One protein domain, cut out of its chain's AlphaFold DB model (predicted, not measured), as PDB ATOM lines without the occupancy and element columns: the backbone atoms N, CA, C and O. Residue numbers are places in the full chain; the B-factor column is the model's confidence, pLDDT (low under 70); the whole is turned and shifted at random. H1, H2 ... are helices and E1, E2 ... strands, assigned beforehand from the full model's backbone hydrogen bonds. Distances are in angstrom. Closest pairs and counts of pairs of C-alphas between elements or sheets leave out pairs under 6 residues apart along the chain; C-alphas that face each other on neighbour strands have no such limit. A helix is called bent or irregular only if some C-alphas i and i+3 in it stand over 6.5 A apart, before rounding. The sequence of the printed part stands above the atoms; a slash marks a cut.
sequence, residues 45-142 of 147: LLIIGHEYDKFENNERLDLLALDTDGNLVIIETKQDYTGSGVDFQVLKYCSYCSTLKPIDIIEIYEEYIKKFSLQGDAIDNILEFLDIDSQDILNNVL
ATOM      1  N   LEU A  45     318.041 363.178 300.563       96.88
ATOM      2  CA  LEU A  45     317.383 364.463 300.773       96.88
ATOM      3  C   LEU A  45     318.163 365.589 300.098       96.88
ATOM      4  O   LEU A  45     319.375 365.732 300.296       96.88
ATOM      5  N   LEU A  46     317.444 366.446 299.379       96.88
ATOM      6  CA  LEU A  46     317.967 367.698 298.848       96.88
ATOM      7  C   LEU A  46     317.593 368.838 299.788       96.88
ATOM      8  O   LEU A  46     316.428 369.211 299.877       96.88
ATOM      9  N   ILE A  47     318.577 369.419 300.478       97.56
ATOM     10  CA  ILE A  47     318.339 370.585 301.338       97.56
ATOM     11  C   ILE A  47     318.074 371.806 300.457       97.56
ATOM     12  O   ILE A  47     318.958 372.250 299.719       97.56
ATOM     13  N   ILE A  48     316.869 372.357 300.583       96.38
ATOM     14  CA  ILE A  48     316.400 373.507 299.808       96.38
ATOM     15  C   ILE A  48     316.243 374.780 300.641       96.38
ATOM     16  O   ILE A  48     316.115 375.860 300.079       96.38
ATOM     17  N   GLY A  49     316.266 374.687 301.971       95.19
ATOM     18  CA  GLY A  49     316.128 375.836 302.859       95.19
ATOM     19  C   GLY A  49     316.863 375.640 304.180       95.19
ATOM     20  O   GLY A  49     316.977 374.522 304.676       95.19
ATOM     21  N   HIS A  50     317.357 376.742 304.750       94.12
ATOM     22  CA  HIS A  50     317.996 376.768 306.066       94.12
ATOM     23  C   HIS A  50     317.687 378.075 306.788       94.12
ATOM     24  O   HIS A  50     318.006 379.163 306.277       94.12
ATOM     25  N   GLU A  51     317.102 377.940 307.974       88.44
ATOM     26  CA  GLU A  51     316.545 379.020 308.786       88.44
ATOM     27  C   GLU A  51     315.541 379.863 308.001       88.44
ATOM     28  O   GLU A  51     315.657 381.088 307.927       88.44
ATOM     29  N   TYR A  52     314.594 379.198 307.344       82.75
ATOM     30  CA  TYR A  52     313.569 379.887 306.572       82.75
ATOM     31  C   TYR A  52     312.620 380.615 307.529       82.75
ATOM     32  O   TYR A  52     312.053 379.994 308.424       82.75
ATOM     33  N   ASP A  53     312.468 381.927 307.370       80.81
ATOM     34  CA  ASP A  53     311.818 382.818 308.342       80.81
ATOM     35  C   ASP A  53     310.679 383.656 307.740       80.81
ATOM     36  O   ASP A  53     310.136 384.540 308.399       80.81
ATOM     37  N   LYS A  54     310.255 383.356 306.505       74.81
ATOM     38  CA  LYS A  54     309.113 384.027 305.852       74.81
ATOM     39  C   LYS A  54     307.745 383.556 306.369       74.81
ATOM     40  O   LYS A  54     306.717 383.837 305.751       74.81
ATOM     41  N   PHE A  55     307.725 382.847 307.494       70.19
ATOM     42  CA  PHE A  55     306.514 382.550 308.250       70.19
ATOM     43  C   PHE A  55     306.052 383.793 309.036       70.19
ATOM     44  O   PHE A  55     306.788 384.767 309.196       70.19
ATOM     45  N   GLU A  56     304.821 383.781 309.552       62.91
ATOM     46  CA  GLU A  56     304.359 384.848 310.447       62.91
ATOM     47  C   GLU A  56     305.197 384.895 311.749       62.91
ATOM     48  O   GLU A  56     305.466 383.866 312.355       62.91
ATOM     49  N   ASN A  57     305.571 386.105 312.190       57.66
ATOM     50  CA  ASN A  57     306.236 386.466 313.458       57.66
ATOM     51  C   ASN A  57     307.379 385.558 313.976       57.66
ATOM     52  O   ASN A  57     307.116 384.619 314.716       57.66
ATOM     53  N   ASN A  58     308.646 385.971 313.783       66.00
ATOM     54  CA  ASN A  58     309.881 385.516 314.476       66.00
ATOM     55  C   ASN A  58     310.156 383.995 314.550       66.00
ATOM     56  O   ASN A  58     311.162 383.585 315.137       66.00
ATOM     57  N   GLU A  59     309.284 383.165 313.992       73.38
ATOM     58  CA  GLU A  59     309.436 381.724 313.879       73.38
ATOM     59  C   GLU A  59     310.272 381.404 312.638       73.38
ATOM     60  O   GLU A  59     310.144 382.047 311.596       73.38
ATOM     61  N   ARG A  60     311.148 380.408 312.765       84.94
ATOM     62  CA  ARG A  60     312.007 379.950 311.676       84.94
ATOM     63  C   ARG A  60     311.965 378.437 311.612       84.94
ATOM     64  O   ARG A  60     312.015 377.788 312.651       84.94
ATOM     65  N   LEU A  61     311.922 377.909 310.404       88.94
ATOM     66  CA  LEU A  61     312.154 376.498 310.155       88.94
ATOM     67  C   LEU A  61     313.661 376.266 310.045       88.94
ATOM     68  O   LEU A  61     314.296 376.891 309.190       88.94
ATOM     69  N   ASP A  62     314.209 375.376 310.872       92.56
ATOM     70  CA  ASP A  62     315.638 375.037 310.875       92.56
ATOM     71  C   ASP A  62     316.104 374.599 309.477       92.56
ATOM     72  O   ASP A  62     316.955 375.247 308.862       92.56
ATOM     73  N   LEU A  63     315.512 373.532 308.932       94.62
ATOM     74  CA  LEU A  63     315.871 372.972 307.632       94.62
ATOM     75  C   LEU A  63     314.631 372.521 306.852       94.62
ATOM     76  O   LEU A  63     313.719 371.891 307.390       94.62
ATOM     77  N   LEU A  64     314.631 372.817 305.552       95.50
ATOM     78  CA  LEU A  64     313.638 372.328 304.597       95.50
ATOM     79  C   LEU A  64     314.343 371.522 303.509       95.50
ATOM     80  O   LEU A  64     315.352 371.974 302.959       95.50
ATOM     81  N   ALA A  65     313.799 370.355 303.185       96.31
ATOM     82  CA  ALA A  65     314.328 369.468 302.163       96.31
ATOM     83  C   ALA A  65     313.247 368.970 301.198       96.31
ATOM     84  O   ALA A  65     312.051 369.111 301.458       96.31
ATOM     85  N   LEU A  66     313.695 368.374 300.097       96.06
ATOM     86  CA  LEU A  66     312.901 367.502 299.237       96.06
ATOM     87  C   LEU A  66     313.378 366.059 299.401       96.06
ATOM     88  O   LEU A  66     314.587 365.828 299.476       96.06
ATOM     89  N   ASP A  67     312.442 365.114 299.429       95.56
ATOM     90  CA  ASP A  67     312.737 363.696 299.205       95.56
ATOM     91  C   ASP A  67     312.725 363.356 297.704       95.56
ATOM     92  O   ASP A  67     312.336 364.172 296.862       95.56
ATOM     93  N   THR A  68     313.147 362.138 297.364       94.19
ATOM     94  CA  THR A  68     313.218 361.651 295.975       94.19
ATOM     95  C   THR A  68     311.859 361.565 295.273       94.19
ATOM     96  O   THR A  68     311.814 361.472 294.052       94.19
ATOM     97  N   ASP A  69     310.754 361.605 296.021       92.44
ATOM     98  CA  ASP A  69     309.389 361.611 295.483       92.44
ATOM     99  C   ASP A  69     308.857 363.049 295.272       92.44
ATOM    100  O   ASP A  69     307.745 363.242 294.774       92.44
ATOM    101  N   GLY A  70     309.637 364.074 295.635       92.56
ATOM    102  CA  GLY A  70     309.274 365.486 295.521       92.56
ATOM    103  C   GLY A  70     308.386 366.007 296.654       92.56
ATOM    104  O   GLY A  70     307.790 367.086 296.516       92.56
ATOM    105  N   ASN A  71     308.280 365.278 297.768       93.38
ATOM    106  CA  ASN A  71     307.602 365.755 298.972       93.38
ATOM    107  C   ASN A  71     308.517 366.693 299.763       93.38
ATOM    108  O   ASN A  71     309.737 366.527 299.798       93.38
ATOM    109  N   LEU A  72     307.915 367.670 300.445       94.00
ATOM    110  CA  LEU A  72     308.642 368.524 301.379       94.00
ATOM    111  C   LEU A  72     308.911 367.779 302.685       94.00
ATOM    112  O   LEU A  72     307.987 367.277 303.322       94.00
ATOM    113  N   VAL A  73     310.168 367.789 303.112       93.69
ATOM    114  CA  VAL A  73     310.624 367.211 304.375       93.69
ATOM    115  C   VAL A  73     311.043 368.342 305.310       93.69
ATOM    116  O   VAL A  73     311.936 369.135 305.006       93.69
ATOM    117  N   ILE A  74     310.366 368.425 306.454       92.31
ATOM    118  CA  ILE A  74     310.615 369.408 307.513       92.31
ATOM    119  C   ILE A  74     311.560 368.787 308.533       92.31
ATOM    120  O   ILE A  74     311.249 367.749 309.119       92.31
ATOM    121  N   ILE A  75     312.704 369.427 308.756       92.00
ATOM    122  CA  ILE A  75     313.727 368.944 309.679       92.00
ATOM    123  C   ILE A  75     313.899 369.995 310.771       92.00
ATOM    124  O   ILE A  75     314.367 371.099 310.512       92.00
ATOM    125  N   GLU A  76     313.529 369.625 311.994       90.06
ATOM    126  CA  GLU A  76     313.672 370.442 313.201       90.06
ATOM    127  C   GLU A  76     314.687 369.771 314.129       90.06
ATOM    128  O   GLU A  76     314.567 368.582 314.442       90.06
ATOM    129  N   THR A  77     315.697 370.513 314.576       88.62
ATOM    130  CA  THR A  77     316.789 369.963 315.384       88.62
ATOM    131  C   THR A  77     316.627 370.311 316.861       88.62
ATOM    132  O   THR A  77     316.096 371.362 317.229       88.62
ATOM    133  N   LYS A  78     317.069 369.406 317.746       82.00
ATOM    134  CA  LYS A  78     317.107 369.625 319.202       82.00
ATOM    135  C   LYS A  78     318.374 369.039 319.805       82.00
ATOM    136  O   LYS A  78     318.794 367.939 319.447       82.00
ATOM    137  N   GLN A  79     318.961 369.768 320.747       78.12
ATOM    138  CA  GLN A  79     320.097 369.318 321.543       78.12
ATOM    139  C   GLN A  79     319.653 368.393 322.685       78.12
ATOM    140  O   GLN A  79     320.422 367.514 323.081       78.12
ATOM    141  N   ASP A  80     318.436 368.570 323.215       68.12
ATOM    142  CA  ASP A  80     317.926 367.833 324.371       68.12
ATOM    143  C   ASP A  80     316.468 367.344 324.225       68.12
ATOM    144  O   ASP A  80     315.688 367.797 323.391       68.12
ATOM    145  N   TYR A  81     316.094 366.368 325.059       59.25
ATOM    146  CA  TYR A  81     314.771 365.724 325.056       59.25
ATOM    147  C   TYR A  81     313.692 366.510 325.836       59.25
ATOM    148  O   TYR A  81     312.631 365.959 326.128       59.25
ATOM    149  N   THR A  82     313.937 367.764 326.247       55.66
ATOM    150  CA  THR A  82     313.082 368.451 327.245       55.66
ATOM    151  C   THR A  82     311.946 369.306 326.663       55.66
ATOM    152  O   THR A  82     311.121 369.832 327.412       55.66
ATOM    153  N   GLY A  83     311.831 369.427 325.340       55.03
ATOM    154  CA  GLY A  83     310.904 370.365 324.704       55.03
ATOM    155  C   GLY A  83     309.456 369.880 324.572       55.03
ATOM    156  O   GLY A  83     309.035 369.522 323.478       55.03
ATOM    157  N   SER A  84     308.635 369.987 325.621       54.16
ATOM    158  CA  SER A  84     307.180 369.710 325.584       54.16
ATOM    159  C   SER A  84     306.336 370.716 324.762       54.16
ATOM    160  O   SER A  84     305.144 370.879 325.018       54.16
ATOM    161  N   GLY A  85     306.946 371.448 323.826       55.41
ATOM    162  CA  GLY A  85     306.297 372.468 322.986       55.41
ATOM    163  C   GLY A  85     306.745 372.470 321.520       55.41
ATOM    164  O   GLY A  85     306.236 373.272 320.740       55.41
ATOM    165  N   VAL A  86     307.670 371.579 321.147       56.44
ATOM    166  CA  VAL A  86     308.258 371.481 319.797       56.44
ATOM    167  C   VAL A  86     307.261 370.903 318.793       56.44
ATOM    168  O   VAL A  86     307.215 371.342 317.646       56.44
ATOM    169  N   ASP A  87     306.380 370.007 319.244       63.41
ATOM    170  CA  ASP A  87     305.359 369.370 318.405       63.41
ATOM    171  C   ASP A  87     304.471 370.399 317.687       63.41
ATOM    172  O   ASP A  87     304.107 370.228 316.526       63.41
ATOM    173  N   PHE A  88     304.160 371.520 318.348       73.56
ATOM    174  CA  PHE A  88     303.346 372.570 317.741       73.56
ATOM    175  C   PHE A  88     304.101 373.388 316.688       73.56
ATOM    176  O   PHE A  88     303.455 373.891 315.774       73.56
ATOM    177  N   GLN A  89     305.427 373.526 316.781       76.62
ATOM    178  CA  GLN A  89     306.217 374.236 315.765       76.62
ATOM    179  C   GLN A  89     306.268 373.430 314.472       76.62
ATOM    180  O   GLN A  89     305.896 373.946 313.421       76.62
ATOM    181  N   VAL A  90     306.600 372.138 314.569       81.38
ATOM    182  CA  VAL A  90     306.613 371.238 313.408       81.38
ATOM    183  C   VAL A  90     305.236 371.200 312.743       81.38
ATOM    184  O   VAL A  90     305.142 371.402 311.539       81.38
ATOM    185  N   LEU A  91     304.147 371.067 313.514       84.56
ATOM    186  CA  LEU A  91     302.787 371.079 312.959       84.56
ATOM    187  C   LEU A  91     302.422 372.396 312.255       84.56
ATOM    188  O   LEU A  91     301.750 372.369 311.220       84.56
ATOM    189  N   LYS A  92     302.856 373.549 312.779       84.31
ATOM    190  CA  LYS A  92     302.661 374.842 312.103       84.31
ATOM    191  C   LYS A  92     303.427 374.899 310.786       84.31
ATOM    192  O   LYS A  92     302.849 375.307 309.778       84.31
ATOM    193  N   TYR A  93     304.689 374.469 310.776       86.62
ATOM    194  CA  TYR A  93     305.500 374.441 309.560       86.62
ATOM    195  C   TYR A  93     304.917 373.477 308.533       86.62
ATOM    196  O   TYR A  93     304.758 373.872 307.384       86.62
ATOM    197  N   CYS A  94     304.464 372.290 308.947       87.75
ATOM    198  CA  CYS A  94     303.727 371.366 308.083       87.75
ATOM    199  C   CYS A  94     302.507 372.056 307.468       87.75
ATOM    200  O   CYS A  94     302.317 372.004 306.255       87.75
ATOM    201  N   SER A  95     301.711 372.768 308.274       87.94
ATOM    202  CA  SER A  95     300.541 373.497 307.778       87.94
ATOM    203  C   SER A  95     300.905 374.588 306.771       87.94
ATOM    204  O   SER A  95     300.186 374.754 305.792       87.94
ATOM    205  N   TYR A  96     301.987 375.336 306.969       87.38
ATOM    206  CA  TYR A  96     302.420 376.339 305.993       87.38
ATOM    207  C   TYR A  96     302.964 375.686 304.719       87.38
ATOM    208  O   TYR A  96     302.504 375.999 303.619       87.38
ATOM    209  N   CYS A  97     303.893 374.738 304.865       89.62
ATOM    210  CA  CYS A  97     304.526 374.031 303.757       89.62
ATOM    211  C   CYS A  97     303.494 373.280 302.909       89.62
ATOM    212  O   CYS A  97     303.652 373.200 301.694       89.62
ATOM    213  N   SER A  98     302.382 372.842 303.508       88.88
ATOM    214  CA  SER A  98     301.252 372.233 302.798       88.88
ATOM    215  C   SER A  98     300.646 373.122 301.704       88.88
ATOM    216  O   SER A  98     300.021 372.618 300.771       88.88
ATOM    217  N   THR A  99     300.818 374.442 301.818       89.31
ATOM    218  CA  THR A  99     300.253 375.436 300.896       89.31
ATOM    219  C   THR A  99     301.236 375.910 299.828       89.31
ATOM    220  O   THR A  99     300.813 376.585 298.885       89.31
ATOM    221  N   LEU A 100     302.517 375.543 299.951       91.12
ATOM    222  CA  LEU A 100     303.560 375.946 299.013       91.12
ATOM    223  C   LEU A 100     303.321 375.324 297.641       91.12
ATOM    224  O   LEU A 100     303.142 374.111 297.493       91.12
ATOM    225  N   LYS A 101     303.351 376.169 296.618       91.88
ATOM    226  CA  LYS A 101     303.298 375.759 295.220       91.88
ATOM    227  C   LYS A 101     304.709 375.433 294.726       91.88
ATOM    228  O   LYS A 101     305.685 375.919 295.292       91.88
ATOM    229  N   PRO A 102     304.832 374.691 293.612       92.12
ATOM    230  CA  PRO A 102     306.125 374.405 292.991       92.12
ATOM    231  C   PRO A 102     306.997 375.650 292.775       92.12
ATOM    232  O   PRO A 102     308.191 375.610 293.043       92.12
ATOM    233  N   ILE A 103     306.398 376.773 292.358       92.62
ATOM    234  CA  ILE A 103     307.128 378.035 292.177       92.62
ATOM    235  C   ILE A 103     307.715 378.566 293.490       92.62
ATOM    236  O   ILE A 103     308.867 378.979 293.506       92.62
ATOM    237  N   ASP A 104     306.971 378.471 294.595       93.31
ATOM    238  CA  ASP A 104     307.436 378.935 295.902       93.31
ATOM    239  C   ASP A 104     308.634 378.088 296.369       93.31
ATOM    240  O   ASP A 104     309.602 378.611 296.910       93.31
ATOM    241  N   ILE A 105     308.606 376.777 296.109       94.31
ATOM    242  CA  ILE A 105     309.691 375.840 296.443       94.31
ATOM    243  C   ILE A 105     310.967 376.171 295.661       94.31
ATOM    244  O   ILE A 105     312.055 376.193 296.239       94.31
ATOM    245  N   ILE A 106     310.834 376.459 294.364       95.12
ATOM    246  CA  ILE A 106     311.958 376.865 293.512       95.12
ATOM    247  C   ILE A 106     312.552 378.181 294.024       95.12
ATOM    248  O   ILE A 106     313.765 378.272 294.191       95.12
ATOM    249  N   GLU A 107     311.717 379.172 294.352       94.94
ATOM    250  CA  GLU A 107     312.173 380.455 294.901       94.94
ATOM    251  C   GLU A 107     312.906 380.289 296.241       94.94
ATOM    252  O   GLU A 107     313.967 380.886 296.444       94.94
ATOM    253  N   ILE A 108     312.388 379.444 297.141       95.19
ATOM    254  CA  ILE A 108     313.054 379.106 298.409       95.19
ATOM    255  C   ILE A 108     314.441 378.514 298.136       95.19
ATOM    256  O   ILE A 108     315.427 378.930 298.755       95.19
ATOM    257  N   TYR A 109     314.536 377.586 297.182       96.88
ATOM    258  CA  TYR A 109     315.805 376.947 296.864       96.88
ATOM    259  C   TYR A 109     316.800 377.898 296.193       96.88
ATOM    260  O   TYR A 109     317.983 377.900 296.535       96.88
ATOM    261  N   GLU A 110     316.340 378.775 295.301       96.69
ATOM    262  CA  GLU A 110     317.181 379.821 294.723       96.69
ATOM    263  C   GLU A 110     317.771 380.744 295.797       96.69
ATOM    264  O   GLU A 110     318.948 381.113 295.733       96.69
ATOM    265  N   GLU A 111     316.964 381.146 296.780       95.69
ATOM    266  CA  GLU A 111     317.427 381.961 297.905       95.69
ATOM    267  C   GLU A 111     318.472 381.224 298.734       95.69
ATOM    268  O   GLU A 111     319.483 381.815 299.117       95.69
ATOM    269  N   TYR A 112     318.271 379.928 298.960       96.38
ATOM    270  CA  TYR A 112     319.231 379.077 299.647       96.38
ATOM    271  C   TYR A 112     320.557 378.946 298.879       96.38
ATOM    272  O   TYR A 112     321.624 379.162 299.464       96.38
ATOM    273  N   ILE A 113     320.513 378.687 297.567       96.81
ATOM    274  CA  ILE A 113     321.698 378.646 296.694       96.81
ATOM    275  C   ILE A 113     322.467 379.968 296.788       96.81
ATOM    276  O   ILE A 113     323.680 379.961 297.019       96.81
ATOM    277  N   LYS A 114     321.766 381.105 296.689       96.56
ATOM    278  CA  LYS A 114     322.358 382.450 296.802       96.56
ATOM    279  C   LYS A 114     322.962 382.687 298.194       96.56
ATOM    280  O   LYS A 114     324.111 383.120 298.283       96.56
ATOM    281  N   LYS A 115     322.235 382.364 299.273       94.94
ATOM    282  CA  LYS A 115     322.669 382.529 300.678       94.94
ATOM    283  C   LYS A 115     323.969 381.777 300.967       94.94
ATOM    284  O   LYS A 115     324.829 382.304 301.670       94.94
ATOM    285  N   PHE A 116     324.136 380.580 300.403       95.19
ATOM    286  CA  PHE A 116     325.307 379.729 300.637       95.19
ATOM    287  C   PHE A 116     326.334 379.724 299.502       95.19
ATOM    288  O   PHE A 116     327.327 379.005 299.601       95.19
ATOM    289  N   SER A 117     326.140 380.546 298.463       95.75
ATOM    290  CA  SER A 117     327.013 380.595 297.279       95.75
ATOM    291  C   SER A 117     327.230 379.212 296.650       95.75
ATOM    292  O   SER A 117     328.349 378.852 296.274       95.75
ATOM    293  N   LEU A 118     326.159 378.418 296.582       94.69
ATOM    294  CA  LEU A 118     326.168 377.116 295.919       94.69
ATOM    295  C   LEU A 118     326.182 377.307 294.396       94.69
ATOM    296  O   LEU A 118     325.873 378.386 293.890       94.69
ATOM    297  N   GLN A 119     326.576 376.266 293.666       91.31
ATOM    298  CA  GLN A 119     326.555 376.276 292.203       91.31
ATOM    299  C   GLN A 119     325.317 375.560 291.662       91.31
ATOM    300  O   GLN A 119     324.736 374.719 292.348       91.31
ATOM    301  N   GLY A 120     324.961 375.886 290.420       92.50
ATOM    302  CA  GLY A 120     323.806 375.321 289.726       92.50
ATOM    303  C   GLY A 120     322.583 376.232 289.755       92.50
ATOM    304  O   GLY A 120     322.538 377.228 290.484       92.50
ATOM    305  N   ASP A 121     321.617 375.887 288.913       95.44
ATOM    306  CA  ASP A 121     320.282 376.473 288.911       95.44
ATOM    307  C   ASP A 121     319.352 375.634 289.795       95.44
ATOM    308  O   ASP A 121     319.500 374.413 289.882       95.44
ATOM    309  N   ALA A 122     318.402 376.282 290.472       95.81
ATOM    310  CA  ALA A 122     317.482 375.591 291.370       95.81
ATOM    311  C   ALA A 122     316.660 374.521 290.637       95.81
ATOM    312  O   ALA A 122     316.462 373.434 291.177       95.81
ATOM    313  N   ILE A 123     316.203 374.809 289.418       95.31
ATOM    314  CA  ILE A 123     315.391 373.884 288.628       95.31
ATOM    315  C   ILE A 123     316.243 372.697 288.197       95.31
ATOM    316  O   ILE A 123     315.850 371.565 288.458       95.31
ATOM    317  N   ASP A 124     317.411 372.945 287.601       95.06
ATOM    318  CA  ASP A 124     318.303 371.883 287.113       95.06
ATOM    319  C   ASP A 124     318.698 370.920 288.240       95.06
ATOM    320  O   ASP A 124     318.595 369.705 288.089       95.06
ATOM    321  N   ASN A 125     319.061 371.463 289.404       95.94
ATOM    322  CA  ASN A 125     319.418 370.670 290.576       95.94
ATOM    323  C   ASN A 125     318.237 369.822 291.089       95.94
ATOM    324  O   ASN A 125     318.441 368.683 291.505       95.94
ATOM    325  N   ILE A 126     317.007 370.355 291.083       96.00
ATOM    326  CA  ILE A 126     315.822 369.582 291.493       96.00
ATOM    327  C   ILE A 126     315.493 368.505 290.448       96.00
ATOM    328  O   ILE A 126     315.154 367.389 290.832       96.00
ATOM    329  N   LEU A 127     315.596 368.808 289.150       95.00
ATOM    330  CA  LEU A 127     315.379 367.827 288.079       95.00
ATOM    331  C   LEU A 127     316.364 366.658 288.194       95.00
ATOM    332  O   LEU A 127     315.944 365.505 288.125       95.00
ATOM    333  N   GLU A 128     317.647 366.957 288.419       95.12
ATOM    334  CA  GLU A 128     318.691 365.950 288.633       95.12
ATOM    335  C   GLU A 128     318.407 365.111 289.884       95.12
ATOM    336  O   GLU A 128     318.484 363.887 289.837       95.12
ATOM    337  N   PHE A 129     318.037 365.754 290.994       95.62
ATOM    338  CA  PHE A 129     317.751 365.058 292.247       95.62
ATOM    339  C   PHE A 129     316.524 364.136 292.165       95.62
ATOM    340  O   PHE A 129     316.541 363.047 292.734       95.62
ATOM    341  N   LEU A 130     315.472 364.564 291.464       94.69
ATOM    342  CA  LEU A 130     314.239 363.790 291.285       94.69
ATOM    343  C   LEU A 130     314.309 362.794 290.113       94.69
ATOM    344  O   LEU A 130     313.337 362.076 289.891       94.69
ATOM    345  N   ASP A 131     315.415 362.760 289.364       93.94
ATOM    346  CA  ASP A 131     315.598 361.931 288.162       93.94
ATOM    347  C   ASP A 131     314.463 362.121 287.128       93.94
ATOM    348  O   ASP A 131     313.837 361.169 286.654       93.94
ATOM    349  N   ILE A 132     314.146 363.384 286.808       90.94
ATOM    350  CA  ILE A 132     313.081 363.749 285.857       90.94
ATOM    351  C   ILE A 132     313.591 364.616 284.700       90.94
ATOM    352  O   ILE A 132     314.355 365.561 284.871       90.94
ATOM    353  N   ASP A 133     313.078 364.340 283.501       85.94
ATOM    354  CA  ASP A 133     313.607 364.905 282.251       85.94
ATOM    355  C   ASP A 133     313.022 366.275 281.853       85.94
ATOM    356  O   ASP A 133     313.436 366.852 280.843       85.94
ATOM    357  N   SER A 134     312.011 366.799 282.560       84.56
ATOM    358  CA  SER A 134     311.399 368.076 282.170       84.56
ATOM    359  C   SER A 134     310.771 368.885 283.302       84.56
ATOM    360  O   SER A 134     310.110 368.376 284.208       84.56
ATOM    361  N   GLN A 135     310.893 370.208 283.175       81.00
ATOM    362  CA  GLN A 135     310.268 371.178 284.074       81.00
ATOM    363  C   GLN A 135     308.727 371.128 284.033       81.00
ATOM    364  O   GLN A 135     308.067 371.454 285.020       81.00
ATOM    365  N   ASP A 136     308.132 370.669 282.928       81.56
ATOM    366  CA  ASP A 136     306.677 370.489 282.819       81.56
ATOM    367  C   ASP A 136     306.151 369.443 283.818       81.56
ATOM    368  O   ASP A 136     305.021 369.545 284.309       81.56
ATOM    369  N   ILE A 137     306.981 368.449 284.153       82.69
ATOM    370  CA  ILE A 137     306.666 367.408 285.137       82.69
ATOM    371  C   ILE A 137     306.828 367.946 286.562       82.69
ATOM    372  O   ILE A 137     306.030 367.602 287.433       82.69
ATOM    373  N   LEU A 138     307.776 368.858 286.790       82.81
ATOM    374  CA  LEU A 138     308.088 369.429 288.103       82.81
ATOM    375  C   LEU A 138     306.845 369.993 288.816       82.81
ATOM    376  O   LEU A 138     306.597 369.703 289.987       82.81
ATOM    377  N   ASN A 139     305.994 370.717 288.080       82.38
ATOM    378  CA  ASN A 139     304.744 371.289 288.600       82.38
ATOM    379  C   ASN A 139     303.711 370.241 289.055       82.38
ATOM    380  O   ASN A 139     302.779 370.555 289.808       82.38
ATOM    381  N   ASN A 140     303.851 369.011 288.563       82.62
ATOM    382  CA  ASN A 140     302.983 367.879 288.855       82.62
ATOM    383  C   ASN A 140     303.567 366.932 289.907       82.62
ATOM    384  O   ASN A 140     302.824 366.081 290.382       82.62
ATOM    385  N   VAL A 141     304.838 367.095 290.279       85.62
ATOM    386  CA  VAL A 141     305.528 366.245 291.261       85.62
ATOM    387  C   VAL A 141     305.700 366.980 292.588       85.62
ATOM    388  O   VAL A 141     305.311 366.457 293.629       85.62
ATOM    389  N   LEU A 142     306.178 368.228 292.558       88.81
ATOM    390  CA  LEU A 142     306.503 368.957 293.782       88.81
ATOM    391  C   LEU A 142     305.280 369.174 294.683       88.81
ATOM    392  O   LEU A 142     304.279 369.777 294.272       88.81
TER     393      LEU A 142
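AT A GLANCE: This is residues 45 to 142 of the 147 residues of an uncharacterized protein of Peribacillus simplex (UniProt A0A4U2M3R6). What shape do these atoms make? A small, strongly twisted three-stranded sheet has H2 crossing over E1 and E2, while H1 packs on it by E3 and E2. H3 and H4 gather with H2 at one end of the long axis, and residues 79 to 85 stick out as a loop at the other. What is it built of? The printed part has 98 residues, with three named strands followed by four named helices, in the order E1 E2 E3 H1 H2 H3 H4, and the class is mixed, helices and strands. The sheet's order is E1 - E2 - E3, all antiparallel. How compact is it? It is compact, with a radius of gyration of the C-alphas of 14.1 A, but elongated, spanning 45 by 28 by 24 A.

IN THESE COORDINATES: Where are the strands? E1 is residues 45 to 52, 16.9 A from its first C-alpha at (317.383, 364.463, 300.773) to its last, and it bends by 55 degrees at residue 48. E2 is residues 61 to 67, also 16.9 A, and E3 is residues 72 to 75, 9.7 A. Where are the helices? H1 is residues 86 to 97, 16.7 A, and H2, the longest, is residues 102 to 116, 21.3 A, beginning at C-alpha 102 at (306.125, 374.405, 292.991). H3 is residues 122 to 129, 10.6 A. H4 is residues 135 to 141, 9.9 A, ending at C-alpha 141 at (305.528, 366.245, 291.261); it is neither bent nor irregular, but only just: C-alphas 136 and 139 are 6.1 A apart.

HOW THE PARTS SIT: How do the strands pair? E1, E2 and E3 form a meander, each strand the antiparallel neighbour of the one before. The hairpin E1 and E2, at 159 degrees between directions, has N 48 and O 64 within hydrogen-bond range at 2.8 A. The hairpin E2 and E3, at 139 degrees, has N 73 and O 65 within range at 2.8 A. Which helices are on the sheet? H2 is on it at a height over the sheet of 8.5 A, across the strands at 74 degrees to E1 on the local plane, over E1 and only just over E2, on which 3 of its C-alphas fall; the closest C-alphas of E1 and H2 are those of Ile 48 and Tyr 109, 4.6 A. H1 is on it at a height of 9.0 A, slantwise to the strands at 57 degrees to E2 on the local plane; the closest C-alphas of E3 and H1 are those of Ile 74 and Cys 94, 7.2 A. H3 only grazes the sheet, and H4 is not on it. How do the helices meet? H2 and H3 touch about perpendicular at 81 degrees, their closest C-alphas those of Glu 110 and Ala 122, 5.4 A. With residues 102 to 103 alone, H2 only just touches H4, with 3 pairs of C-alphas within 8 A, the closest those of Pro 102 and Asn 139, 5.6 A. H3 and H4 only just touch, also with 3 pairs, the closest C-alphas being those of Leu 127 and Gln 135, 7.3 A, while H1 touches no helix. Are the helix backbones complete? In H1, H2 and H3 every O i to N i+4 pair is within hydrogen-bond range; H4 has 1 of 3, beside 3 of 4 O i to N i+3 pairs.

THE WHOLE: How large is it? The two C-alphas farthest apart are those of Thr 82 and Asp 133, 45.1 A. How is it joined? The printed part has no cut and no long link; E1 to E2 and E3 to H1 are short links, the others tight. Where is confidence low? The mean pLDDT of the printed part is 86.8, and residues 56 to 58 and 80 to 87 are under 70.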